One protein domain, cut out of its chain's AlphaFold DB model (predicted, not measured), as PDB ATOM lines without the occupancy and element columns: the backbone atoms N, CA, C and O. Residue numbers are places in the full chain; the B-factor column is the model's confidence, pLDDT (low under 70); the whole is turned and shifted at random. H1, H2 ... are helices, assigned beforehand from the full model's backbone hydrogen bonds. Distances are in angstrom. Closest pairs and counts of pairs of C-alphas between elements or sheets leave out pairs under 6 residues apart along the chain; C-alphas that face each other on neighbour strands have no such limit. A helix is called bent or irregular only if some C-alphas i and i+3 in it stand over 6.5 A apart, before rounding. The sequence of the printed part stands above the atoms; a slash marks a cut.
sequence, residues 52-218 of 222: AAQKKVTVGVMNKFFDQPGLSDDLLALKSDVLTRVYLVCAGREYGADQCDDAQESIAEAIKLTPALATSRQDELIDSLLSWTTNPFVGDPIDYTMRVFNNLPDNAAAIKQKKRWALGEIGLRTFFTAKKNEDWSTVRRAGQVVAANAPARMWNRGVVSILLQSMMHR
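This is residues 52 to 218 of the 222 residues of an uncharacterized protein of Chloroflexi bacterium (UniProt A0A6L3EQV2). The domain is a long rod of helices packed one after another along its length: H1, H3 and H4 side by side at one end, H6, H7 and the long kinked H8 in the middle, and H9 with H11 at the other end. Residues 68 to 74, between H1 and H2 and into H2, stick out at the H1 end. The printed part has 167 residues with eleven named helices, H1 to H11 in order, and no named strand; the class is all helix. It is only just loose, close to compact, with a radius of gyration of the C-alphas of 18.9 A and spans of 67 by 28 by 28 A.

H1, residues 52 to 66, begins at C-alpha 52 (-29.750, -39.573, 11.057) and is 21.1 A long. H2 is residues 73 to 77. H3, residues 79 to 96, measures 25.7 A and H4, residues 100 to 113, 20.1 A. H5 is residues 115 to 118, H6 residues 122 to 134 and H7 residues 141 to 150. H8, residues 154 to 180, is the longest helix at 38.4 A. It is irregular, with C-alphas 155 and 158 7.9 A apart, and has a kink of 59 degrees near residue 162. H9 is residues 184 to 197, H10 residues 199 to 202, and H11, residues 205 to 216, ends at C-alpha 216 (-19.181, -18.408, -27.324).

H1 touches H3 at a shallow tilt of 12 degrees, opposite ways; their closest C-alphas, of Lys 55 and Cys 90, are 5.6 A apart. H2 and H3 meet only through their link. H3 and H4 form a hairpin, closest at the C-alphas of Ala 91 and Ala 103, 4.2 A. H3 touches H6 with residues 88 to 96 alone, at a steep tilt of 46 degrees; the C-alphas of Gly 92 and Leu 129 come closest, 5.2 A. H6, H7 and H8 are an up and down bundle, each running against the one before it. H7 and H8 are closest at the C-alphas of Phe 149 and Lys 160, 5.9 A. H8 is the hub, touching five helices, among them H5, where the C-alphas of Ala 118 and Ala 156 come closest, 5.3 A. H8 and H9 form a hairpin, closest at the C-alphas of Phe 175 and Val 187, 4.9 A. H9 touches H10 only at the corner, closest at the C-alphas of Ala 195 and Met 202, 6.2 A. H9 also touches H11, closest at the C-alphas of Trp 184 and Ser 214, 5.7 A. H1 and H11 are apart. Every O i to N i+4 pair is within hydrogen-bond range in H1, H2, H3, H4, H7 and H9, against 6 of 9 in H6, 15 of 23 in H8 and 7 of 8 in H11; H5 and H10 are too short for such a pair.

The C-alphas farthest apart, of Gly 70 and Met 216, are 67.3 A apart. The printed part has no cut and no long link. Its mean pLDDT is 92.4; residues 217 to 218 are under 70.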
ATOM      1  N   ALA A  52     -29.660 -39.408   9.597       87.50
ATOM      2  CA  ALA A  52     -29.750 -39.573  11.057       87.50
ATOM      3  C   ALA A  52     -30.010 -41.031  11.507       87.50
ATOM      4  O   ALA A  52     -29.378 -41.553  12.429       87.50
ATOM      5  N   ALA A  53     -30.916 -41.741  10.822       87.88
ATOM      6  CA  ALA A  53     -31.176 -43.154  11.105       87.88
ATOM      7  C   ALA A  53     -29.961 -44.037  10.771       87.88
ATOM      8  O   ALA A  53     -29.652 -44.964  11.520       87.88
ATOM      9  N   GLN A  54     -29.242 -43.730   9.686       89.44
ATOM     10  CA  GLN A  54     -27.975 -44.375   9.348       89.44
ATOM     11  C   GLN A  54     -26.923 -44.115  10.433       89.44
ATOM     12  O   GLN A  54     -26.318 -45.077  10.892       89.44
ATOM     13  N   LYS A  55     -26.753 -42.865  10.894       93.94
ATOM     14  CA  LYS A  55     -25.848 -42.494  11.999       93.94
ATOM     15  C   LYS A  55     -26.102 -43.362  13.222       93.94
ATOM     16  O   LYS A  55     -25.181 -44.017  13.706       93.94
ATOM     17  N   LYS A  56     -27.358 -43.430  13.678       93.12
ATOM     18  CA  LYS A  56     -27.736 -44.209  14.866       93.12
ATOM     19  C   LYS A  56     -27.317 -45.676  14.755       93.12
ATOM     20  O   LYS A  56     -26.788 -46.229  15.716       93.12
ATOM     21  N   VAL A  57     -27.543 -46.305  13.599       92.44
ATOM     22  CA  VAL A  57     -27.174 -47.714  13.405       92.44
ATOM     23  C   VAL A  57     -25.659 -47.880  13.260       92.44
ATOM     24  O   VAL A  57     -25.106 -48.763  13.906       92.44
ATOM     25  N   THR A  58     -24.973 -47.023  12.498       94.50
ATOM     26  CA  THR A  58     -23.511 -47.083  12.329       94.50
ATOM     27  C   THR A  58     -22.784 -46.916  13.665       94.50
ATOM     28  O   THR A  58     -21.947 -47.744  14.012       94.50
ATOM     29  N   VAL A  59     -23.134 -45.892  14.450       96.00
ATOM     30  CA  VAL A  59     -22.560 -45.670  15.788       96.00
ATOM     31  C   VAL A  59     -22.892 -46.841  16.715       96.00
ATOM     32  O   VAL A  59     -22.023 -47.317  17.440       96.00
ATOM     33  N   GLY A  60     -24.121 -47.361  16.655       95.12
ATOM     34  CA  GLY A  60     -24.530 -48.535  17.428       95.12
ATOM     35  C   GLY A  60     -23.710 -49.788  17.107       95.12
ATOM     36  O   GLY A  60     -23.310 -50.497  18.023       95.12
ATOM     37  N   VAL A  61     -23.418 -50.042  15.830       95.31
ATOM     38  CA  VAL A  61     -22.578 -51.166  15.378       95.31
ATOM     39  C   VAL A  61     -21.130 -51.006  15.854       95.31
ATOM     40  O   VAL A  61     -20.531 -51.977  16.312       95.31
ATOM     41  N   MET A  62     -20.588 -49.786  15.827       96.06
ATOM     42  CA  MET A  62     -19.248 -49.499  16.352       96.06
ATOM     43  C   MET A  62     -19.176 -49.709  17.864       96.06
ATOM     44  O   MET A  62     -18.290 -50.412  18.345       96.06
ATOM     45  N   ASN A  63     -20.138 -49.171  18.616       95.94
ATOM     46  CA  ASN A  63     -20.205 -49.379  20.062       95.94
ATOM     47  C   ASN A  63     -20.375 -50.861  20.402       95.94
ATOM     48  O   ASN A  63     -19.614 -51.380  21.207       95.94
ATOM     49  N   LYS A  64     -21.272 -51.576  19.710       94.81
ATOM     50  CA  LYS A  64     -21.444 -53.027  19.865       94.81
ATOM     51  C   LYS A  64     -20.121 -53.783  19.698       94.81
ATOM     52  O   LYS A  64     -19.871 -54.709  20.461       94.81
ATOM     53  N   PHE A  65     -19.297 -53.409  18.717       95.06
ATOM     54  CA  PHE A  65     -17.982 -54.018  18.526       95.06
ATOM     55  C   PHE A  65     -17.044 -53.711  19.698       95.06
ATOM     56  O   PHE A  65     -16.465 -54.633  20.258       95.06
ATOM     57  N   PHE A  66     -16.920 -52.445  20.102       96.00
ATOM     58  CA  PHE A  66     -16.001 -52.039  21.173       96.00
ATOM     59  C   PHE A  66     -16.450 -52.416  22.591       96.00
ATOM     60  O   PHE A  66     -15.627 -52.413  23.503       96.00
ATOM     61  N   ASP A  67     -17.729 -52.715  22.793       95.00
ATOM     62  CA  ASP A  67     -18.284 -53.124  24.087       95.00
ATOM     63  C   ASP A  67     -18.221 -54.654  24.282       95.00
ATOM     64  O   ASP A  67     -18.626 -55.170  25.326       95.00
ATOM     65  N   GLN A  68     -17.723 -55.404  23.290       92.81
ATOM     66  CA  GLN A  68     -17.576 -56.851  23.404       92.81
ATOM     67  C   GLN A  68     -16.414 -57.225  24.346       92.81
ATOM     68  O   GLN A  68     -15.374 -56.562  24.356       92.81
ATOM     69  N   PRO A  69     -16.542 -58.317  25.117       92.38
ATOM     70  CA  PRO A  69     -15.466 -58.776  25.986       92.38
ATOM     71  C   PRO A  69     -14.284 -59.330  25.174       92.38
ATOM     72  O   PRO A  69     -14.463 -59.878  24.088       92.38
ATOM     73  N   GLY A  70     -13.077 -59.246  25.739       91.19
ATOM     74  CA  GLY A  70     -11.875 -59.878  25.177       91.19
ATOM     75  C   GLY A  70     -11.114 -59.051  24.136       91.19
ATOM     76  O   GLY A  70     -10.163 -59.557  23.541       91.19
ATOM     77  N   LEU A  71     -11.488 -57.787  23.916       95.00
ATOM     78  CA  LEU A  71     -10.659 -56.854  23.148       95.00
ATOM     79  C   LEU A  71      -9.353 -56.551  23.891       95.00
ATOM     80  O   LEU A  71      -9.350 -56.409  25.111       95.00
ATOM     81  N   SER A  72      -8.252 -56.442  23.145       95.19
ATOM     82  CA  SER A  72      -6.973 -55.990  23.696       95.19
ATOM     83  C   SER A  72      -7.004 -54.494  24.008       95.19
ATOM     84  O   SER A  72      -7.750 -53.738  23.381       95.19
ATOM     85  N   ASP A  73      -6.135 -54.057  24.921       96.12
ATOM     86  CA  ASP A  73      -5.994 -52.642  25.282       96.12
ATOM     87  C   ASP A  73      -5.653 -51.767  24.068       96.12
ATOM     88  O   ASP A  73      -6.227 -50.691  23.906       96.12
ATOM     89  N   ASP A  74      -4.810 -52.261  23.153       95.88
ATOM     90  CA  ASP A  74      -4.475 -51.566  21.903       95.88
ATOM     91  C   ASP A  74      -5.710 -51.311  21.027       95.88
ATOM     92  O   ASP A  74      -5.862 -50.235  20.452       95.88
ATOM     93  N   LEU A  75      -6.623 -52.284  20.927       94.62
ATOM     94  CA  LEU A  75      -7.863 -52.118  20.166       94.62
ATOM     95  C   LEU A  75      -8.820 -51.162  20.876       94.62
ATOM     96  O   LEU A  75      -9.439 -50.323  20.224       94.62
ATOM     97  N   LEU A  76      -8.927 -51.254  22.201       95.81
ATOM     98  CA  LEU A  76      -9.755 -50.343  22.992       95.81
ATOM     99  C   LEU A  76      -9.260 -48.895  22.892       95.81
ATOM    100  O   LEU A  76     -10.082 -47.980  22.797       95.81
ATOM    101  N   ALA A  77      -7.944 -48.681  22.824       96.31
ATOM    102  CA  ALA A  77      -7.346 -47.361  22.641       96.31
ATOM    103  C   ALA A  77      -7.767 -46.692  21.317       96.31
ATOM    104  O   ALA A  77      -7.879 -45.468  21.257       96.31
ATOM    105  N   LEU A  78      -8.089 -47.472  20.276       96.06
ATOM    106  CA  LEU A  78      -8.569 -46.954  18.987       96.06
ATOM    107  C   LEU A  78     -10.033 -46.489  19.012       96.06
ATOM    108  O   LEU A  78     -10.469 -45.833  18.064       96.06
ATOM    109  N   LYS A  79     -10.812 -46.812  20.057       96.62
ATOM    110  CA  LYS A  79     -12.264 -46.551  20.101       96.62
ATOM    111  C   LYS A  79     -12.598 -45.088  19.830       96.62
ATOM    112  O   LYS A  79     -13.483 -44.811  19.022       96.62
ATOM    113  N   SER A  80     -11.891 -44.165  20.486       96.56
ATOM    114  CA  SER A  80     -12.139 -42.727  20.331       96.56
ATOM    115  C   SER A  80     -11.886 -42.277  18.892       96.56
ATOM    116  O   SER A  80     -12.777 -41.719  18.260       96.56
ATOM    117  N   ASP A  81     -10.727 -42.626  18.329       96.25
ATOM    118  CA  ASP A  81     -10.352 -42.247  16.963       96.25
ATOM    119  C   ASP A  81     -11.304 -42.834  15.910       96.25
ATOM    120  O   ASP A  81     -11.679 -42.156  14.946       96.25
ATOM    121  N   VAL A  82     -11.735 -44.087  16.089       96.56
ATOM    122  CA  VAL A  82     -12.705 -44.732  15.193       96.56
ATOM    123  C   VAL A  82     -14.065 -44.048  15.281       96.56
ATOM    124  O   VAL A  82     -14.642 -43.717  14.242       96.56
ATOM    125  N   LEU A  83     -14.574 -43.789  16.488       98.06
ATOM    126  CA  LEU A  83     -15.852 -43.099  16.667       98.06
ATOM    127  C   LEU A  83     -15.805 -41.668  16.125       98.06
ATOM    128  O   LEU A  83     -16.744 -41.260  15.445       98.06
ATOM    129  N   THR A  84     -14.702 -40.943  16.320       98.31
ATOM    130  CA  THR A  84     -14.474 -39.624  15.715       98.31
ATOM    131  C   THR A  84     -14.632 -39.684  14.197       98.31
ATOM    132  O   THR A  84     -15.420 -38.929  13.623       98.31
ATOM    133  N   ARG A  85     -13.956 -40.624  13.525       97.19
ATOM    134  CA  ARG A  85     -14.069 -40.794  12.064       97.19
ATOM    135  C   ARG A  85     -15.488 -41.153  11.633       97.19
ATOM    136  O   ARG A  85     -15.975 -40.628  10.635       97.19
ATOM    137  N   VAL A  86     -16.164 -42.017  12.386       97.38
ATOM    138  CA  VAL A  86     -17.555 -42.410  12.120       97.38
ATOM    139  C   VAL A  86     -18.489 -41.208  12.204       97.38
ATOM    140  O   VAL A  86     -19.317 -41.030  11.310       97.38
ATOM    141  N   TYR A  87     -18.336 -40.351  13.213       98.50
ATOM    142  CA  TYR A  87     -19.116 -39.123  13.328       98.50
ATOM    143  C   TYR A  87     -18.838 -38.146  12.180       98.50
ATOM    144  O   TYR A  87     -19.788 -37.601  11.624       98.50
ATOM    145  N   LEU A  88     -17.586 -37.984  11.738       97.88
ATOM    146  CA  LEU A  88     -17.265 -37.138  10.575       97.88
ATOM    147  C   LEU A  88     -17.864 -37.683   9.265       97.88
ATOM    148  O   LEU A  88     -18.374 -36.916   8.444       97.88
ATOM    149  N   VAL A  89     -17.865 -39.006   9.078       95.56
ATOM    150  CA  VAL A  89     -18.559 -39.674   7.961       95.56
ATOM    151  C   VAL A  89     -20.071 -39.442   8.049       95.56
ATOM    152  O   VAL A  89     -20.707 -39.161   7.033       95.56
ATOM    153  N   CYS A  90     -20.666 -39.527   9.239       95.81
ATOM    154  CA  CYS A  90     -22.090 -39.236   9.423       95.81
ATOM    155  C   CYS A  90     -22.406 -37.773   9.099       95.81
ATOM    156  O   CYS A  90     -23.300 -37.536   8.290       95.81
ATOM    157  N   ALA A  91     -21.607 -36.827   9.598       97.19
ATOM    158  CA  ALA A  91     -21.776 -35.400   9.333       97.19
ATOM    159  C   ALA A  91     -21.742 -35.078   7.834       97.19
ATOM    160  O   ALA A  91     -22.597 -34.350   7.332       97.19
ATOM    161  N   GLY A  92     -20.795 -35.654   7.085       95.69
ATOM    162  CA  GLY A  92     -20.740 -35.458   5.635       95.69
ATOM    163  C   GLY A  92     -21.979 -35.997   4.912       95.69
ATOM    164  O   GLY A  92     -22.529 -35.344   4.023       95.69
ATOM    165  N   ARG A  93     -22.502 -37.152   5.347       93.31
ATOM    166  CA  ARG A  93     -23.765 -37.700   4.830       93.31
ATOM    167  C   ARG A  93     -24.957 -36.802   5.153       93.31
ATOM    168  O   ARG A  93     -25.807 -36.596   4.291       93.31
ATOM    169  N   GLU A  94     -25.025 -36.310   6.385       95.25
ATOM    170  CA  GLU A  94     -26.097 -35.459   6.906       95.25
ATOM    171  C   GLU A  94     -26.125 -34.117   6.172       95.25
ATOM    172  O   GLU A  94     -27.173 -33.736   5.655       95.25
ATOM    173  N   TYR A  95     -24.973 -33.473   5.957       95.31
ATOM    174  CA  TYR A  95     -24.897 -32.305   5.078       95.31
ATOM    175  C   TYR A  95     -25.291 -32.631   3.643       95.31
ATOM    176  O   TYR A  95     -26.008 -31.846   3.032       95.31
ATOM    177  N   GLY A  96     -24.880 -33.772   3.084       91.88
ATOM    178  CA  GLY A  96     -25.319 -34.199   1.749       91.88
ATOM    179  C   GLY A  96     -26.845 -34.318   1.653       91.88
ATOM    180  O   GLY A  96     -27.442 -33.937   0.648       91.88
ATOM    181  N   ALA A  97     -27.463 -34.760   2.745       91.06
ATOM    182  CA  ALA A  97     -28.898 -34.901   2.949       91.06
ATOM    183  C   ALA A  97     -29.610 -33.613   3.419       91.06
ATOM    184  O   ALA A  97     -30.793 -33.687   3.728       91.06
ATOM    185  N   ASP A  98     -28.932 -32.461   3.478       92.12
ATOM    186  CA  ASP A  98     -29.477 -31.186   3.989       92.12
ATOM    187  C   ASP A  98     -29.969 -31.236   5.453       92.12
ATOM    188  O   ASP A  98     -30.726 -30.381   5.903       92.12
ATOM    189  N   GLN A  99     -29.516 -32.228   6.224       93.62
ATOM    190  CA  GLN A  99     -29.802 -32.397   7.651       93.62
ATOM    191  C   GLN A  99     -28.743 -31.651   8.478       93.62
ATOM    192  O   GLN A  99     -27.871 -32.255   9.098       93.62
ATOM    193  N   CYS A 100     -28.759 -30.318   8.417       95.38
ATOM    194  CA  CYS A 100     -27.686 -29.493   8.984       95.38
ATOM    195  C   CYS A 100     -27.589 -29.563  10.516       95.38
ATOM    196  O   CYS A 100     -26.480 -29.495  11.039       95.38
ATOM    197  N   ASP A 101     -28.708 -29.716  11.225       96.44
ATOM    198  CA  ASP A 101     -28.710 -29.824  12.691       96.44
ATOM    199  C   ASP A 101     -28.077 -31.150  13.141       96.44
ATOM    200  O   ASP A 101     -27.152 -31.163  13.950       96.44
ATOM    201  N   ASP A 102     -28.472 -32.260  12.508       96.94
ATOM    202  CA  ASP A 102     -27.863 -33.576  12.723       96.94
ATOM    203  C   ASP A 102     -26.348 -33.567  12.445       96.94
ATOM    204  O   ASP A 102     -25.570 -34.158  13.198       96.94
ATOM    205  N   ALA A 103     -25.926 -32.878  11.379       97.31
ATOM    206  CA  ALA A 103     -24.519 -32.761  11.009       97.31
ATOM    207  C   ALA A 103     -23.706 -31.952  12.031       97.31
ATOM    208  O   ALA A 103     -22.553 -32.294  12.318       97.31
ATOM    209  N   GLN A 104     -24.293 -30.892  12.594       97.94
ATOM    210  CA  GLN A 104     -23.687 -30.101  13.667       97.94
ATOM    211  C   GLN A 104     -23.476 -30.941  14.924       97.94
ATOM    212  O   GLN A 104     -22.380 -30.919  15.485       97.94
ATOM    213  N   GLU A 105     -24.482 -31.722  15.323       97.75
ATOM    214  CA  GLU A 105     -24.376 -32.651  16.451       97.75
ATOM    215  C   GLU A 105     -23.268 -33.685  16.224       97.75
ATOM    216  O   GLU A 105     -22.426 -33.898  17.097       97.75
ATOM    217  N   SER A 106     -23.207 -34.282  15.030       98.38
ATOM    218  CA  SER A 106     -22.158 -35.241  14.671       98.38
ATOM    219  C   SER A 106     -20.757 -34.624  14.750       98.38
ATOM    220  O   SER A 106     -19.847 -35.230  15.315       98.38
ATOM    221  N   ILE A 107     -20.562 -33.402  14.241       98.31
ATOM    222  CA  ILE A 107     -19.277 -32.696  14.376       98.31
ATOM    223  C   ILE A 107     -18.964 -32.409  15.847       98.31
ATOM    224  O   ILE A 107     -17.816 -32.568  16.267       98.31
ATOM    225  N   ALA A 108     -19.957 -32.005  16.637       98.00
ATOM    226  CA  ALA A 108     -19.753 -31.710  18.046       98.00
ATOM    227  C   ALA A 108     -19.317 -32.954  18.839       98.00
ATOM    228  O   ALA A 108     -18.385 -32.855  19.639       98.00
ATOM    229  N   GLU A 109     -19.908 -34.123  18.575       98.25
ATOM    230  CA  GLU A 109     -19.477 -35.392  19.176       98.25
ATOM    231  C   GLU A 109     -18.070 -35.806  18.709       98.25
ATOM    232  O   GLU A 109     -17.252 -36.225  19.531       98.25
ATOM    233  N   ALA A 110     -17.723 -35.602  17.432       98.38
ATOM    234  CA  ALA A 110     -16.359 -35.833  16.941       98.38
ATOM    235  C   ALA A 110     -15.324 -34.938  17.655       98.38
ATOM    236  O   ALA A 110     -14.270 -35.412  18.078       98.38
ATOM    237  N   ILE A 111     -15.627 -33.649  17.841       97.94
ATOM    238  CA  ILE A 111     -14.755 -32.702  18.557       97.94
ATOM    239  C   ILE A 111     -14.668 -33.050  20.046       97.94
ATOM    240  O   ILE A 111     -13.604 -32.917  20.644       97.94
ATOM    241  N   LYS A 112     -15.751 -33.524  20.661       97.38
ATOM    242  CA  LYS A 112     -15.744 -33.962  22.062       97.38
ATOM    243  C   LYS A 112     -14.806 -35.152  22.284       97.38
ATOM    244  O   LYS A 112     -14.091 -35.175  23.282       97.38
ATOM    245  N   LEU A 113     -14.786 -36.106  21.354       97.44
ATOM    246  CA  LEU A 113     -13.868 -37.251  21.368       97.44
ATOM    247  C   LEU A 113     -12.428 -36.858  21.012       97.44
ATOM    248  O   LEU A 113     -11.469 -37.431  21.532       97.44
ATOM    249  N   THR A 114     -12.258 -35.868  20.134       97.38
ATOM    250  CA  THR A 114     -10.947 -35.391  19.680       97.38
ATOM    251  C   THR A 114     -10.911 -33.855  19.613       97.38
ATOM    252  O   THR A 114     -11.029 -33.277  18.527       97.38
ATOM    253  N   PRO A 115     -10.671 -33.156  20.747       96.62
ATOM    254  CA  PRO A 115     -10.722 -31.685  20.810       96.62
ATOM    255  C   PRO A 115      -9.735 -30.974  19.881       96.62
ATOM    256  O   PRO A 115      -9.963 -29.840  19.455       96.62
ATOM    257  N   ALA A 116      -8.645 -31.654  19.516       95.81
ATOM    258  CA  ALA A 116      -7.673 -31.157  18.551       95.81
ATOM    259  C   ALA A 116      -8.297 -30.842  17.177       95.81
ATOM    260  O   ALA A 116      -7.794 -29.955  16.492       95.81
ATOM    261  N   LEU A 117      -9.408 -31.484  16.782       96.25
ATOM    262  CA  LEU A 117     -10.109 -31.188  15.521       96.25
ATOM    263  C   LEU A 117     -10.616 -29.740  15.438       96.25
ATOM    264  O   LEU A 117     -10.699 -29.180  14.350       96.25
ATOM    265  N   ALA A 118     -10.913 -29.109  16.575       94.44
ATOM    266  CA  ALA A 118     -11.316 -27.705  16.621       94.44
ATOM    267  C   ALA A 118     -10.125 -26.731  16.564       94.44
ATOM    268  O   ALA A 118     -10.315 -25.535  16.336       94.44
ATOM    269  N   THR A 119      -8.895 -27.213  16.774       92.88
ATOM    270  CA  THR A 119      -7.698 -26.378  16.960       92.88
ATOM    271  C   THR A 119      -6.556 -26.785  16.026       92.88
ATOM    272  O   THR A 119      -6.444 -26.245  14.930       92.88
ATOM    273  N   SER A 120      -5.700 -27.726  16.423       93.75
ATOM    274  CA  SER A 120      -4.477 -28.093  15.693       93.75
ATOM    275  C   SER A 120      -4.685 -29.096  14.552       93.75
ATOM    276  O   SER A 120      -3.817 -29.217  13.694       93.75
ATOM    277  N   ARG A 121      -5.825 -29.799  14.511       94.38
ATOM    278  CA  ARG A 121      -6.191 -30.812  13.498       94.38
ATOM    279  C   ARG A 121      -7.417 -30.402  12.671       94.38
ATOM    280  O   ARG A 121      -8.163 -31.253  12.200       94.38
ATOM    281  N   GLN A 122      -7.636 -29.100  12.477       94.44
ATOM    282  CA  GLN A 122      -8.766 -28.591  11.684       94.44
ATOM    283  C   GLN A 122      -8.776 -29.122  10.248       94.44
ATOM    284  O   GLN A 122      -9.846 -29.407   9.713       94.44
ATOM    285  N   ASP A 123      -7.602 -29.276   9.633       94.25
ATOM    286  CA  ASP A 123      -7.504 -29.733   8.247       94.25
ATOM    287  C   ASP A 123      -8.033 -31.173   8.087       94.25
ATOM    288  O   ASP A 123      -8.697 -31.459   7.102       94.25
ATOM    289  N   GLU A 124      -7.898 -32.042   9.095       95.44
ATOM    290  CA  GLU A 124      -8.477 -33.396   9.065       95.44
ATOM    291  C   GLU A 124     -10.009 -33.390   9.075       95.44
ATOM    292  O   GLU A 124     -10.645 -34.170   8.359       95.44
ATOM    293  N   LEU A 125     -10.617 -32.503   9.868       96.44
ATOM    294  CA  LEU A 125     -12.067 -32.317   9.875       96.44
ATOM    295  C   LEU A 125     -12.529 -31.811   8.504       96.44
ATOM    296  O   LEU A 125     -13.470 -32.359   7.927       96.44
ATOM    297  N   ILE A 126     -11.854 -30.791   7.970       96.38
ATOM    298  CA  ILE A 126     -12.192 -30.195   6.674       96.38
ATOM    299  C   ILE A 126     -12.043 -31.225   5.554       96.38
ATOM    300  O   ILE A 126     -12.974 -31.392   4.769       96.38
ATOM    301  N   ASP A 127     -10.927 -31.946   5.497       95.94
ATOM    302  CA  ASP A 127     -10.666 -32.968   4.482       95.94
ATOM    303  C   ASP A 127     -11.699 -34.092   4.556       95.94
ATOM    304  O   ASP A 127     -12.237 -34.508   3.527       95.94
ATOM    305  N   SER A 128     -12.058 -34.522   5.770       96.44
ATOM    306  CA  SER A 128     -13.116 -35.512   5.973       96.44
ATOM    307  C   SER A 128     -14.448 -35.030   5.399       96.44
ATOM    308  O   SER A 128     -15.088 -35.775   4.659       96.44
ATOM    309  N   LEU A 129     -14.850 -33.781   5.656       96.50
ATOM    310  CA  LEU A 129     -16.098 -33.222   5.127       96.50
ATOM    311  C   LEU A 129     -16.043 -32.979   3.615       96.50
ATOM    312  O   LEU A 129     -17.015 -33.274   2.925       96.50
ATOM    313  N   LEU A 130     -14.933 -32.464   3.081       95.75
ATOM    314  CA  LEU A 130     -14.788 -32.159   1.656       95.75
ATOM    315  C   LEU A 130     -14.585 -33.409   0.799       95.75
ATOM    316  O   LEU A 130     -14.920 -33.373  -0.385       95.75
ATOM    317  N   SER A 131     -14.128 -34.527   1.370       95.06
ATOM    318  CA  SER A 131     -14.083 -35.819   0.670       95.06
ATOM    319  C   SER A 131     -15.456 -36.244   0.131       95.06
ATOM    320  O   SER A 131     -15.541 -36.894  -0.906       95.06
ATOM    321  N   TRP A 132     -16.545 -35.796   0.763       94.88
ATOM    322  CA  TRP A 132     -17.910 -36.072   0.318       94.88
ATOM    323  C   TRP A 132     -18.304 -35.349  -0.969       94.88
ATOM    324  O   TRP A 132     -19.242 -35.778  -1.629       94.88
ATOM    325  N   THR A 133     -17.590 -34.300  -1.379       94.44
ATOM    326  CA  THR A 133     -17.879 -33.582  -2.634       94.44
ATOM    327  C   THR A 133     -17.707 -34.438  -3.889       94.44
ATOM    328  O   THR A 133     -18.240 -34.094  -4.939       94.44
ATOM    329  N   THR A 134     -16.966 -35.545  -3.806       90.31
ATOM    330  CA  THR A 134     -16.807 -36.513  -4.904       90.31
ATOM    331  C   THR A 134     -17.790 -37.676  -4.806       90.31
ATOM    332  O   THR A 134     -17.824 -38.536  -5.685       90.31
ATOM    333  N   ASN A 135     -18.582 -37.728  -3.736       87.12
ATOM    334  CA  ASN A 135     -19.531 -38.795  -3.509       87.12
ATOM    335  C   ASN A 135     -20.758 -38.587  -4.417       87.12
ATOM    336  O   ASN A 135     -21.354 -37.514  -4.359       87.12
ATOM    337  N   PRO A 136     -21.197 -39.591  -5.204       82.00
ATOM    338  CA  PRO A 136     -22.374 -39.469  -6.081       82.00
ATOM    339  C   PRO A 136     -23.686 -39.180  -5.333       82.00
ATOM    340  O   PRO A 136     -24.693 -38.820  -5.935       82.00
ATOM    341  N   PHE A 137     -23.676 -39.373  -4.018       77.56
ATOM    342  CA  PHE A 137     -24.760 -39.083  -3.093       77.56
ATOM    343  C   PHE A 137     -24.851 -37.592  -2.724       77.56
ATOM    344  O   PHE A 137     -25.887 -37.113  -2.268       77.56
ATOM    345  N   VAL A 138     -23.787 -36.826  -2.930       84.56
ATOM    346  CA  VAL A 138     -23.830 -35.375  -2.764       84.56
ATOM    347  C   VAL A 138     -24.299 -34.742  -4.071       84.56
ATOM    348  O   VAL A 138     -23.943 -35.195  -5.154       84.56
ATOM    349  N   GLY A 139     -25.146 -33.715  -3.953       84.69
ATOM    350  CA  GLY A 139     -25.555 -32.888  -5.085       84.69
ATOM    351  C   GLY A 139     -24.399 -32.030  -5.602       84.69
ATOM    352  O   GLY A 139     -23.259 -32.470  -5.693       84.69
ATOM    353  N   ASP A 140     -24.678 -30.771  -5.928       91.50
ATOM    354  CA  ASP A 140     -23.635 -29.855  -6.388       91.50
ATOM    355  C   ASP A 140     -22.520 -29.689  -5.314       91.50
ATOM    356  O   ASP A 140     -22.812 -29.327  -4.166       91.50
ATOM    357  N   PRO A 141     -21.240 -29.950  -5.658       95.00
ATOM    358  CA  PRO A 141     -20.107 -29.838  -4.735       95.00
ATOM    359  C   PRO A 141     -19.950 -28.465  -4.077       95.00
ATOM    360  O   PRO A 141     -19.541 -28.368  -2.914       95.00
ATOM    361  N   ILE A 142     -20.247 -27.391  -4.811       96.19
ATOM    362  CA  ILE A 142     -20.134 -26.015  -4.329       96.19
ATOM    363  C   ILE A 142     -21.256 -25.750  -3.326       96.19
ATOM    364  O   ILE A 142     -20.981 -25.221  -2.249       96.19
ATOM    365  N   ASP A 143     -22.487 -26.164  -3.633       95.69
ATOM    366  CA  ASP A 143     -23.634 -26.030  -2.727       95.69
ATOM    367  C   ASP A 143     -23.427 -26.808  -1.430       95.69
ATOM    368  O   ASP A 143     -23.616 -26.257  -0.343       95.69
ATOM    369  N   TYR A 144     -22.940 -28.045  -1.523       96.69
ATOM    370  CA  TYR A 144     -22.544 -28.830  -0.355       96.69
ATOM    371  C   TYR A 144     -21.478 -28.108   0.479       96.69
ATOM    372  O   TYR A 144     -21.622 -27.974   1.693       96.69
ATOM    373  N   THR A 145     -20.431 -27.587  -0.165       97.69
ATOM    374  CA  THR A 145     -19.358 -26.862   0.534       97.69
ATOM    375  C   THR A 145     -19.900 -25.615   1.234       97.69
ATOM    376  O   THR A 145     -19.575 -25.361   2.392       97.69
ATOM    377  N   MET A 146     -20.765 -24.842   0.573       97.06
ATOM    378  CA  MET A 146     -21.420 -23.688   1.194       97.06
ATOM    379  C   MET A 146     -22.271 -24.101   2.392       97.06
ATOM    380  O   MET A 146     -22.172 -23.460   3.439       97.06
ATOM    381  N   ARG A 147     -23.057 -25.174   2.261       97.12
ATOM    382  CA  ARG A 147     -23.886 -25.724   3.336       97.12
ATOM    383  C   ARG A 147     -23.043 -26.101   4.551       97.12
ATOM    384  O   ARG A 147     -23.378 -25.655   5.644       97.12
ATOM    385  N   VAL A 148     -21.937 -26.822   4.359       97.38
ATOM    386  CA  VAL A 148     -21.002 -27.178   5.439       97.38
ATOM    387  C   VAL A 148     -20.542 -25.925   6.182       97.38
ATOM    388  O   VAL A 148     -20.780 -25.794   7.376       97.38
ATOM    389  N   PHE A 149     -19.923 -24.966   5.487       97.50
ATOM    390  CA  PHE A 149     -19.309 -23.808   6.151       97.50
ATOM    391  C   PHE A 149     -20.319 -22.802   6.721       97.50
ATOM    392  O   PHE A 149     -19.968 -22.042   7.625       97.50
ATOM    393  N   ASN A 150     -21.552 -22.771   6.208       96.38
ATOM    394  CA  ASN A 150     -22.625 -21.935   6.753       96.38
ATOM    395  C   ASN A 150     -23.242 -22.521   8.027       96.38
ATOM    396  O   ASN A 150     -23.794 -21.761   8.814       96.38
ATOM    397  N   ASN A 151     -23.118 -23.832   8.235       97.38
ATOM    398  CA  ASN A 151     -23.783 -24.554   9.315       97.38
ATOM    399  C   ASN A 151     -22.787 -25.289  10.225       97.38
ATOM    400  O   ASN A 151     -23.135 -26.291  10.826       97.38
ATOM    401  N   LEU A 152     -21.538 -24.820  10.340       96.81
ATOM    402  CA  LEU A 152     -20.596 -25.370  11.322       96.81
ATOM    403  C   LEU A 152     -21.057 -25.054  12.756       96.81
ATOM    404  O   LEU A 152     -21.421 -23.895  13.004       96.81
ATOM    405  N   PRO A 153     -20.949 -26.012  13.701       96.50
ATOM    406  CA  PRO A 153     -21.286 -25.769  15.101       96.50
ATOM    407  C   PRO A 153     -20.322 -24.760  15.741       96.50
ATOM    408  O   PRO A 153     -19.210 -24.530  15.253       96.50
ATOM    409  N   ASP A 154     -20.726 -24.169  16.865       93.44
ATOM    410  CA  ASP A 154     -19.964 -23.103  17.532       93.44
ATOM    411  C   ASP A 154     -18.565 -23.548  17.976       93.44
ATOM    412  O   ASP A 154     -17.591 -22.807  17.829       93.44
ATOM    413  N   ASN A 155     -18.423 -24.797  18.423       91.50
ATOM    414  CA  ASN A 155     -17.129 -25.385  18.785       91.50
ATOM    415  C   ASN A 155     -16.206 -25.657  17.576       91.50
ATOM    416  O   ASN A 155     -15.052 -26.030  17.767       91.50
ATOM    417  N   ALA A 156     -16.679 -25.419  16.349       93.12
ATOM    418  CA  ALA A 156     -15.908 -25.446  15.110       93.12
ATOM    419  C   ALA A 156     -15.810 -24.056  14.445       93.12
ATOM    420  O   ALA A 156     -15.402 -23.950  13.286       93.12
ATOM    421  N   ALA A 157     -16.160 -22.965  15.141       88.25
ATOM    422  CA  ALA A 157     -16.238 -21.626  14.547       88.25
ATOM    423  C   ALA A 157     -14.924 -21.157  13.898       88.25
ATOM    424  O   ALA A 157     -14.959 -20.515  12.847       88.25
ATOM    425  N   ALA A 158     -13.770 -21.532  14.461       89.81
ATOM    426  CA  ALA A 158     -12.459 -21.201  13.900       89.81
ATOM    427  C   ALA A 158     -12.262 -21.753  12.474       89.81
ATOM    428  O   ALA A 158     -11.553 -21.155  11.670       89.81
ATOM    429  N   ILE A 159     -12.944 -22.843  12.115       92.69
ATOM    430  CA  ILE A 159     -12.866 -23.464  10.788       92.69
ATOM    431  C   ILE A 159     -13.549 -22.595   9.722       92.69
ATOM    432  O   ILE A 159     -13.156 -22.636   8.554       92.69
ATOM    433  N   LYS A 160     -14.498 -21.720  10.099       91.75
ATOM    434  CA  LYS A 160     -15.211 -20.823   9.164       91.75
ATOM    435  C   LYS A 160     -14.254 -19.954   8.338       91.75
ATOM    436  O   LYS A 160     -14.545 -19.664   7.177       91.75
ATOM    437  N   GLN A 161     -13.075 -19.615   8.868       91.62
ATOM    438  CA  GLN A 161     -12.051 -18.844   8.149       91.62
ATOM    439  C   GLN A 161     -11.508 -19.558   6.894       91.62
ATOM    440  O   GLN A 161     -11.075 -18.907   5.944       91.62
ATOM    441  N   LYS A 162     -11.587 -20.894   6.844       94.50
ATOM    442  CA  LYS A 162     -11.132 -21.720   5.714       94.50
ATOM    443  C   LYS A 162     -12.158 -21.789   4.573       94.50
ATOM    444  O   LYS A 162     -11.832 -22.308   3.506       94.50
ATOM    445  N   LYS A 163     -13.358 -21.211   4.739       95.88
ATOM    446  CA  LYS A 163     -14.445 -21.237   3.741       95.88
ATOM    447  C   LYS A 163     -14.002 -20.760   2.359       95.88
ATOM    448  O   LYS A 163     -14.290 -21.415   1.362       95.88
ATOM    449  N   ARG A 164     -13.292 -19.627   2.286       95.69
ATOM    450  CA  ARG A 164     -12.825 -19.068   1.003       95.69
ATOM    451  C   ARG A 164     -11.852 -20.013   0.306       95.69
ATOM    452  O   ARG A 164     -11.991 -20.268  -0.882       95.69
ATOM    453  N   TRP A 165     -10.897 -20.564   1.052       94.94
ATOM    454  CA  TRP A 165      -9.965 -21.546   0.507       94.94
ATOM    455  C   TRP A 165     -10.709 -22.779  -0.031       94.94
ATOM    456  O   TRP A 165     -10.529 -23.129  -1.196       94.94
ATOM    457  N   ALA A 166     -11.618 -23.356   0.759       96.25
ATOM    458  CA  ALA A 166     -12.385 -24.538   0.368       96.25
ATOM    459  C   ALA A 166     -13.242 -24.299  -0.888       96.25
ATOM    460  O   ALA A 166     -13.213 -25.100  -1.819       96.25
ATOM    461  N   LEU A 167     -13.951 -23.166  -0.963       96.94
ATOM    462  CA  LEU A 167     -14.732 -22.797  -2.149       96.94
ATOM    463  C   LEU A 167     -13.851 -22.562  -3.381       96.94
ATOM    464  O   LEU A 167     -14.265 -22.883  -4.492       96.94
ATOM    465  N   GLY A 168     -12.637 -22.038  -3.204       95.06
ATOM    466  CA  GLY A 168     -11.660 -21.917  -4.283       95.06
ATOM    467  C   GLY A 168     -11.208 -23.277  -4.828       95.06
ATOM    468  O   GLY A 168     -11.194 -23.471  -6.042       95.06
ATOM    469  N   GLU A 169     -10.876 -24.223  -3.945       93.75
ATOM    470  CA  GLU A 169     -10.476 -25.591  -4.316       93.75
ATOM    471  C   GLU A 169     -11.607 -26.350  -5.017       93.75
ATOM    472  O   GLU A 169     -11.441 -26.848  -6.134       93.75
ATOM    473  N   ILE A 170     -12.780 -26.407  -4.384       96.25
ATOM    474  CA  ILE A 170     -13.940 -27.126  -4.913       96.25
ATOM    475  C   ILE A 170     -14.467 -26.458  -6.183       96.25
ATOM    476  O   ILE A 170     -14.796 -27.156  -7.143       96.25
ATOM    477  N   GLY A 171     -14.474 -25.125  -6.241       95.38
ATOM    478  CA  GLY A 171     -14.830 -24.377  -7.443       95.38
ATOM    479  C   GLY A 171     -13.927 -24.729  -8.623       95.38
ATOM    480  O   GLY A 171     -14.425 -25.005  -9.711       95.38
ATOM    481  N   LEU A 172     -12.609 -24.812  -8.416       94.06
ATOM    482  CA  LEU A 172     -11.666 -25.146  -9.487       94.06
ATOM    483  C   LEU A 172     -11.832 -26.594  -9.973       94.06
ATOM    484  O   LEU A 172     -11.840 -26.844 -11.180       94.06
ATOM    485  N   ARG A 173     -12.015 -27.549  -9.053       93.62
ATOM    486  CA  ARG A 173     -12.305 -28.952  -9.400       93.62
ATOM    487  C   ARG A 173     -13.609 -29.068 -10.189       93.62
ATOM    488  O   ARG A 173     -13.635 -29.708 -11.237       93.62
ATOM    489  N   THR A 174     -14.662 -28.398  -9.723       94.56
ATOM    490  CA  THR A 174     -15.976 -28.374 -10.384       94.56
ATOM    491  C   THR A 174     -15.877 -27.758 -11.778       94.56
ATOM    492  O   THR A 174     -16.411 -28.317 -12.729       94.56
ATOM    493  N   PHE A 175     -15.124 -26.665 -11.931       94.19
ATOM    494  CA  PHE A 175     -14.887 -25.998 -13.211       94.19
ATOM    495  C   PHE A 175     -14.266 -26.932 -14.257       94.19
ATOM    496  O   PHE A 175     -14.778 -27.043 -15.373       94.19
ATOM    497  N   PHE A 176     -13.184 -27.634 -13.904       92.38
ATOM    498  CA  PHE A 176     -12.511 -28.539 -14.838       92.38
ATOM    499  C   PHE A 176     -13.333 -29.795 -15.142       92.38
ATOM    500  O   PHE A 176     -13.390 -30.213 -16.301       92.38
ATOM    501  N   THR A 177     -14.018 -30.363 -14.147       92.56
ATOM    502  CA  THR A 177     -14.931 -31.498 -14.358       92.56
ATOM    503  C   THR A 177     -16.093 -31.111 -15.271       92.56
ATOM    504  O   THR A 177     -16.382 -31.824 -16.230       92.56
ATOM    505  N   ALA A 178     -16.712 -29.949 -15.045       92.44
ATOM    506  CA  ALA A 178     -17.789 -29.443 -15.891       92.44
ATOM    507  C   ALA A 178     -17.312 -29.190 -17.325       92.44
ATOM    508  O   ALA A 178     -18.002 -29.556 -18.273       92.44
ATOM    509  N   LYS A 179     -16.096 -28.655 -17.508       91.81
ATOM    510  CA  LYS A 179     -15.511 -28.491 -18.845       91.81
ATOM    511  C   LYS A 179     -15.298 -29.831 -19.554       91.81
ATOM    512  O   LYS A 179     -15.563 -29.912 -20.751       91.81
ATOM    513  N   LYS A 180     -14.822 -30.858 -18.842       92.19
ATOM    514  CA  LYS A 180     -14.643 -32.214 -19.392       92.19
ATOM    515  C   LYS A 180     -15.969 -32.820 -19.864       92.19
ATOM    516  O   LYS A 180     -15.977 -33.530 -20.859       92.19
ATOM    517  N   ASN A 181     -17.062 -32.499 -19.176       92.00
ATOM    518  CA  ASN A 181     -18.412 -32.973 -19.493       92.00
ATOM    519  C   ASN A 181     -19.196 -32.021 -20.416       92.00
ATOM    520  O   ASN A 181     -20.382 -32.240 -20.632       92.00
ATOM    521  N   GLU A 182     -18.565 -30.949 -20.911       92.50
ATOM    522  CA  GLU A 182     -19.192 -29.904 -21.738       92.50
ATOM    523  C   GLU A 182     -20.410 -29.208 -21.093       92.50
ATOM    524  O   GLU A 182     -21.220 -28.573 -21.770       92.50
ATOM    525  N   ASP A 183     -20.505 -29.232 -19.761       92.38
ATOM    526  CA  ASP A 183     -21.523 -28.500 -19.008       92.38
ATOM    527  C   ASP A 183     -21.107 -27.035 -18.816       92.38
ATOM    528  O   ASP A 183     -20.583 -26.603 -17.783       92.38
ATOM    529  N   TRP A 184     -21.356 -26.237 -19.849       90.81
ATOM    530  CA  TRP A 184     -21.000 -24.820 -19.877       90.81
ATOM    531  C   TRP A 184     -21.748 -23.969 -18.844       90.81
ATOM    532  O   TRP A 184     -21.276 -22.884 -18.489       90.81
ATOM    533  N   SER A 185     -22.903 -24.430 -18.359       91.81
ATOM    534  CA  SER A 185     -23.655 -23.732 -17.313       91.81
ATOM    535  C   SER A 185     -22.912 -23.799 -15.979       91.81
ATOM    536  O   SER A 185     -22.623 -22.756 -15.377       91.81
ATOM    537  N   THR A 186     -22.469 -24.999 -15.605       92.81
ATOM    538  CA  THR A 186     -21.680 -25.248 -14.397       92.81
ATOM    539  C   THR A 186     -20.279 -24.655 -14.509       92.81
ATOM    540  O   THR A 186     -19.792 -24.084 -13.534       92.81
ATOM    541  N   VAL A 187     -19.650 -24.661 -15.695       92.50
ATOM    542  CA  VAL A 187     -18.364 -23.965 -15.933       92.50
ATOM    543  C   VAL A 187     -18.453 -22.486 -15.544       92.50
ATOM    544  O   VAL A 187     -17.588 -21.982 -14.826       92.50
ATOM    545  N   ARG A 188     -19.505 -21.774 -15.967       92.62
ATOM    546  CA  ARG A 188     -19.667 -20.346 -15.640       92.62
ATOM    547  C   ARG A 188     -19.900 -20.127 -14.149       92.62
ATOM    548  O   ARG A 188     -19.239 -19.274 -13.556       92.62
ATOM    549  N   ARG A 189     -20.791 -20.919 -13.543       94.25
ATOM    550  CA  ARG A 189     -21.082 -20.864 -12.102       94.25
ATOM    551  C   ARG A 189     -19.819 -21.107 -11.273       94.25
ATOM    552  O   ARG A 189     -19.475 -20.300 -10.412       94.25
ATOM    553  N   ALA A 190     -19.088 -22.177 -11.572       93.81
ATOM    554  CA  ALA A 190     -17.847 -22.519 -10.891       93.81
ATOM    555  C   ALA A 190     -16.766 -21.447 -11.101       93.81
ATOM    556  O   ALA A 190     -16.074 -21.080 -10.154       93.81
ATOM    557  N   GLY A 191     -16.667 -20.873 -12.304       92.69
ATOM    558  CA  GLY A 191     -15.750 -19.770 -12.599       92.69
ATOM    559  C   GLY A 191     -16.009 -18.523 -11.749       92.69
ATOM    560  O   GLY A 191     -15.065 -17.931 -11.230       92.69
ATOM    561  N   GLN A 192     -17.276 -18.153 -11.532       93.56
ATOM    562  CA  GLN A 192     -17.644 -17.053 -10.627       93.56
ATOM    563  C   GLN A 192     -17.223 -17.343  -9.180       93.56
ATOM    564  O   GLN A 192     -16.688 -16.467  -8.498       93.56
ATOM    565  N   VAL A 193     -17.406 -18.582  -8.722       95.06
ATOM    566  CA  VAL A 193     -17.002 -19.013  -7.377       95.06
ATOM    567  C   VAL A 193     -15.484 -18.942  -7.211       95.06
ATOM    568  O   VAL A 193     -15.014 -18.416  -6.197       95.06
ATOM    569  N   VAL A 194     -14.715 -19.391  -8.208       93.81
ATOM    570  CA  VAL A 194     -13.246 -19.274  -8.209       93.81
ATOM    571  C   VAL A 194     -12.818 -17.807  -8.222       93.81
ATOM    572  O   VAL A 194     -11.949 -17.435  -7.438       93.81
ATOM    573  N   ALA A 195     -13.449 -16.949  -9.026       92.25
ATOM    574  CA  ALA A 195     -13.127 -15.523  -9.069       92.25
ATOM    575  C   ALA A 195     -13.342 -14.830  -7.715       92.25
ATOM    576  O   ALA A 195     -12.492 -14.058  -7.273       92.25
ATOM    577  N   ALA A 196     -14.440 -15.145  -7.023       93.69
ATOM    578  CA  ALA A 196     -14.753 -14.558  -5.723       93.69
ATOM    579  C   ALA A 196     -13.830 -15.059  -4.595       93.69
ATOM    580  O   ALA A 196     -13.492 -14.306  -3.678       93.69
ATOM    581  N   ASN A 197     -13.415 -16.329  -4.642       93.94
ATOM    582  CA  ASN A 197     -12.764 -16.989  -3.508       93.94
ATOM    583  C   ASN A 197     -11.255 -17.218  -3.688       93.94
ATOM    584  O   ASN A 197     -10.525 -17.208  -2.698       93.94
ATOM    585  N   ALA A 198     -10.781 -17.351  -4.927       91.12
ATOM    586  CA  ALA A 198      -9.383 -17.579  -5.290       91.12
ATOM    587  C   ALA A 198      -8.981 -16.782  -6.557       91.12
ATOM    588  O   ALA A 198      -8.530 -17.375  -7.543       91.12
ATOM    589  N   PRO A 199      -9.087 -15.437  -6.550       86.38
ATOM    590  CA  PRO A 199      -8.890 -14.601  -7.742       86.38
ATOM    591  C   PRO A 199      -7.505 -14.762  -8.381       86.38
ATOM    592  O   PRO A 199      -7.385 -14.729  -9.601       86.38
ATOM    593  N   ALA A 200      -6.459 -15.018  -7.588       86.75
ATOM    594  CA  ALA A 200      -5.115 -15.269  -8.111       86.75
ATOM    595  C   ALA A 200      -5.056 -16.485  -9.063       86.75
ATOM    596  O   ALA A 200      -4.262 -16.500  -9.999       86.75
ATOM    597  N   ARG A 201      -5.926 -17.487  -8.867       81.38
ATOM    598  CA  ARG A 201      -5.973 -18.705  -9.692       81.38
ATOM    599  C   ARG A 201      -6.720 -18.518 -11.013       81.38
ATOM    600  O   ARG A 201      -6.555 -19.339 -11.912       81.38
ATOM    601  N   MET A 202      -7.487 -17.434 -11.161       76.00
ATOM    602  CA  MET A 202      -8.194 -17.106 -12.406       76.00
ATOM    603  C   MET A 202      -7.241 -16.769 -13.550       76.00
ATOM    604  O   MET A 202      -7.580 -16.987 -14.707       76.00
ATOM    605  N   TRP A 203      -6.040 -16.281 -13.235       72.44
ATOM    606  CA  TRP A 203      -5.027 -15.892 -14.220       72.44
ATOM    607  C   TRP A 203      -4.269 -17.074 -14.830       72.44
ATOM    608  O   TRP A 203      -3.381 -16.887 -15.662       72.44
ATOM    609  N   ASN A 204      -4.622 -18.307 -14.459       78.69
ATOM    610  CA  ASN A 204      -4.133 -19.483 -15.159       78.69
ATOM    611  C   ASN A 204      -4.670 -19.470 -16.602       78.69
ATOM    612  O   ASN A 204      -5.882 -19.423 -16.822       78.69
ATOM    613  N   ARG A 205      -3.764 -19.553 -17.588       76.12
ATOM    614  CA  ARG A 205      -4.095 -19.545 -19.025       76.12
ATOM    615  C   ARG A 205      -5.205 -20.540 -19.391       76.12
ATOM    616  O   ARG A 205      -6.034 -20.223 -20.241       76.12
ATOM    617  N   GLY A 206      -5.260 -21.695 -18.722       77.50
ATOM    618  CA  GLY A 206      -6.322 -22.684 -18.920       77.50
ATOM    619  C   GLY A 206      -7.706 -22.181 -18.496       77.50
ATOM    620  O   GLY A 206      -8.667 -22.330 -19.244       77.50
ATOM    621  N   VAL A 207      -7.810 -21.525 -17.336       76.81
ATOM    622  CA  VAL A 207      -9.083 -21.003 -16.806       76.81
ATOM    623  C   VAL A 207      -9.613 -19.863 -17.680       76.81
ATOM    624  O   VAL A 207     -10.785 -19.877 -18.059       76.81
ATOM    625  N   VAL A 208      -8.746 -18.923 -18.076       79.69
ATOM    626  CA  VAL A 208      -9.117 -17.797 -18.955       79.69
ATOM    627  C   VAL A 208      -9.628 -18.292 -20.311       79.69
ATOM    628  O   VAL A 208     -10.685 -17.858 -20.769       79.69
ATOM    629  N   SER A 209      -8.910 -19.227 -20.945       81.56
ATOM    630  CA  SER A 209      -9.294 -19.775 -22.252       81.56
ATOM    631  C   SER A 209     -10.659 -20.469 -22.207       81.56
ATOM    632  O   SER A 209     -11.511 -20.220 -23.060       81.56
ATOM    633  N   ILE A 210     -10.909 -21.279 -21.173       81.38
ATOM    634  CA  ILE A 210     -12.178 -21.996 -21.005       81.38
ATOM    635  C   ILE A 210     -13.343 -21.027 -20.757       81.38
ATOM    636  O   ILE A 210     -14.428 -21.215 -21.308       81.38
ATOM    637  N   LEU A 211     -13.137 -19.969 -19.966       80.56
ATOM    638  CA  LEU A 211     -14.174 -18.962 -19.732       80.56
ATOM    639  C   LEU A 211     -14.548 -18.217 -21.016       80.56
ATOM    640  O   LEU A 211     -15.739 -18.047 -21.282       80.56
ATOM    641  N   LEU A 212     -13.565 -17.848 -21.844       80.75
ATOM    642  CA  LEU A 212     -13.809 -17.250 -23.162       80.75
ATOM    643  C   LEU A 212     -14.620 -18.191 -24.069       80.75
ATOM    644  O   LEU A 212     -15.628 -17.771 -24.637       80.75
ATOM    645  N   GLN A 213     -14.258 -19.477 -24.129       78.31
ATOM    646  CA  GLN A 213     -15.008 -20.491 -24.888       78.31
ATOM    647  C   GLN A 213     -16.461 -20.635 -24.403       78.31
ATOM    648  O   GLN A 213     -17.383 -20.737 -25.216       78.31
ATOM    649  N   SER A 214     -16.686 -20.585 -23.086       79.12
ATOM    650  CA  SER A 214     -18.023 -20.727 -22.491       79.12
ATOM    651  C   SER A 214     -18.989 -19.594 -22.858       79.12
ATOM    652  O   SER A 214     -20.206 -19.794 -22.832       79.12
ATOM    653  N   MET A 215     -18.466 -18.408 -23.191       80.31
ATOM    654  CA  MET A 215     -19.261 -17.262 -23.643       80.31
ATOM    655  C   MET A 215     -19.677 -17.400 -25.112       80.31
ATOM    656  O   MET A 215     -20.740 -16.909 -25.487       80.31
ATOM    657  N   MET A 216     -18.887 -18.119 -25.916       77.56
ATOM    658  CA  MET A 216     -19.181 -18.408 -27.324       77.56
ATOM    659  C   MET A 216     -20.229 -19.522 -27.492       77.56
ATOM    660  O   MET A 216     -20.950 -19.531 -28.479       77.56
ATOM    661  N   HIS A 217     -20.359 -20.432 -26.518       69.69
ATOM    662  CA  HIS A 217     -21.341 -21.534 -26.516       69.69
ATOM    663  C   HIS A 217     -22.717 -21.141 -25.935       69.69
ATOM    664  O   HIS A 217     -23.424 -21.965 -25.353       69.69
ATOM    665  N   ARG A 218     -23.131 -19.874 -26.069       61.28
ATOM    666  CA  ARG A 218     -24.525 -19.488 -25.798       61.28
ATOM    667  C   ARG A 218     -25.420 -20.116 -26.873       61.28
ATOM    668  O   ARG A 218     -25.465 -19.611 -27.989       61.28
TER     669      ARG A 218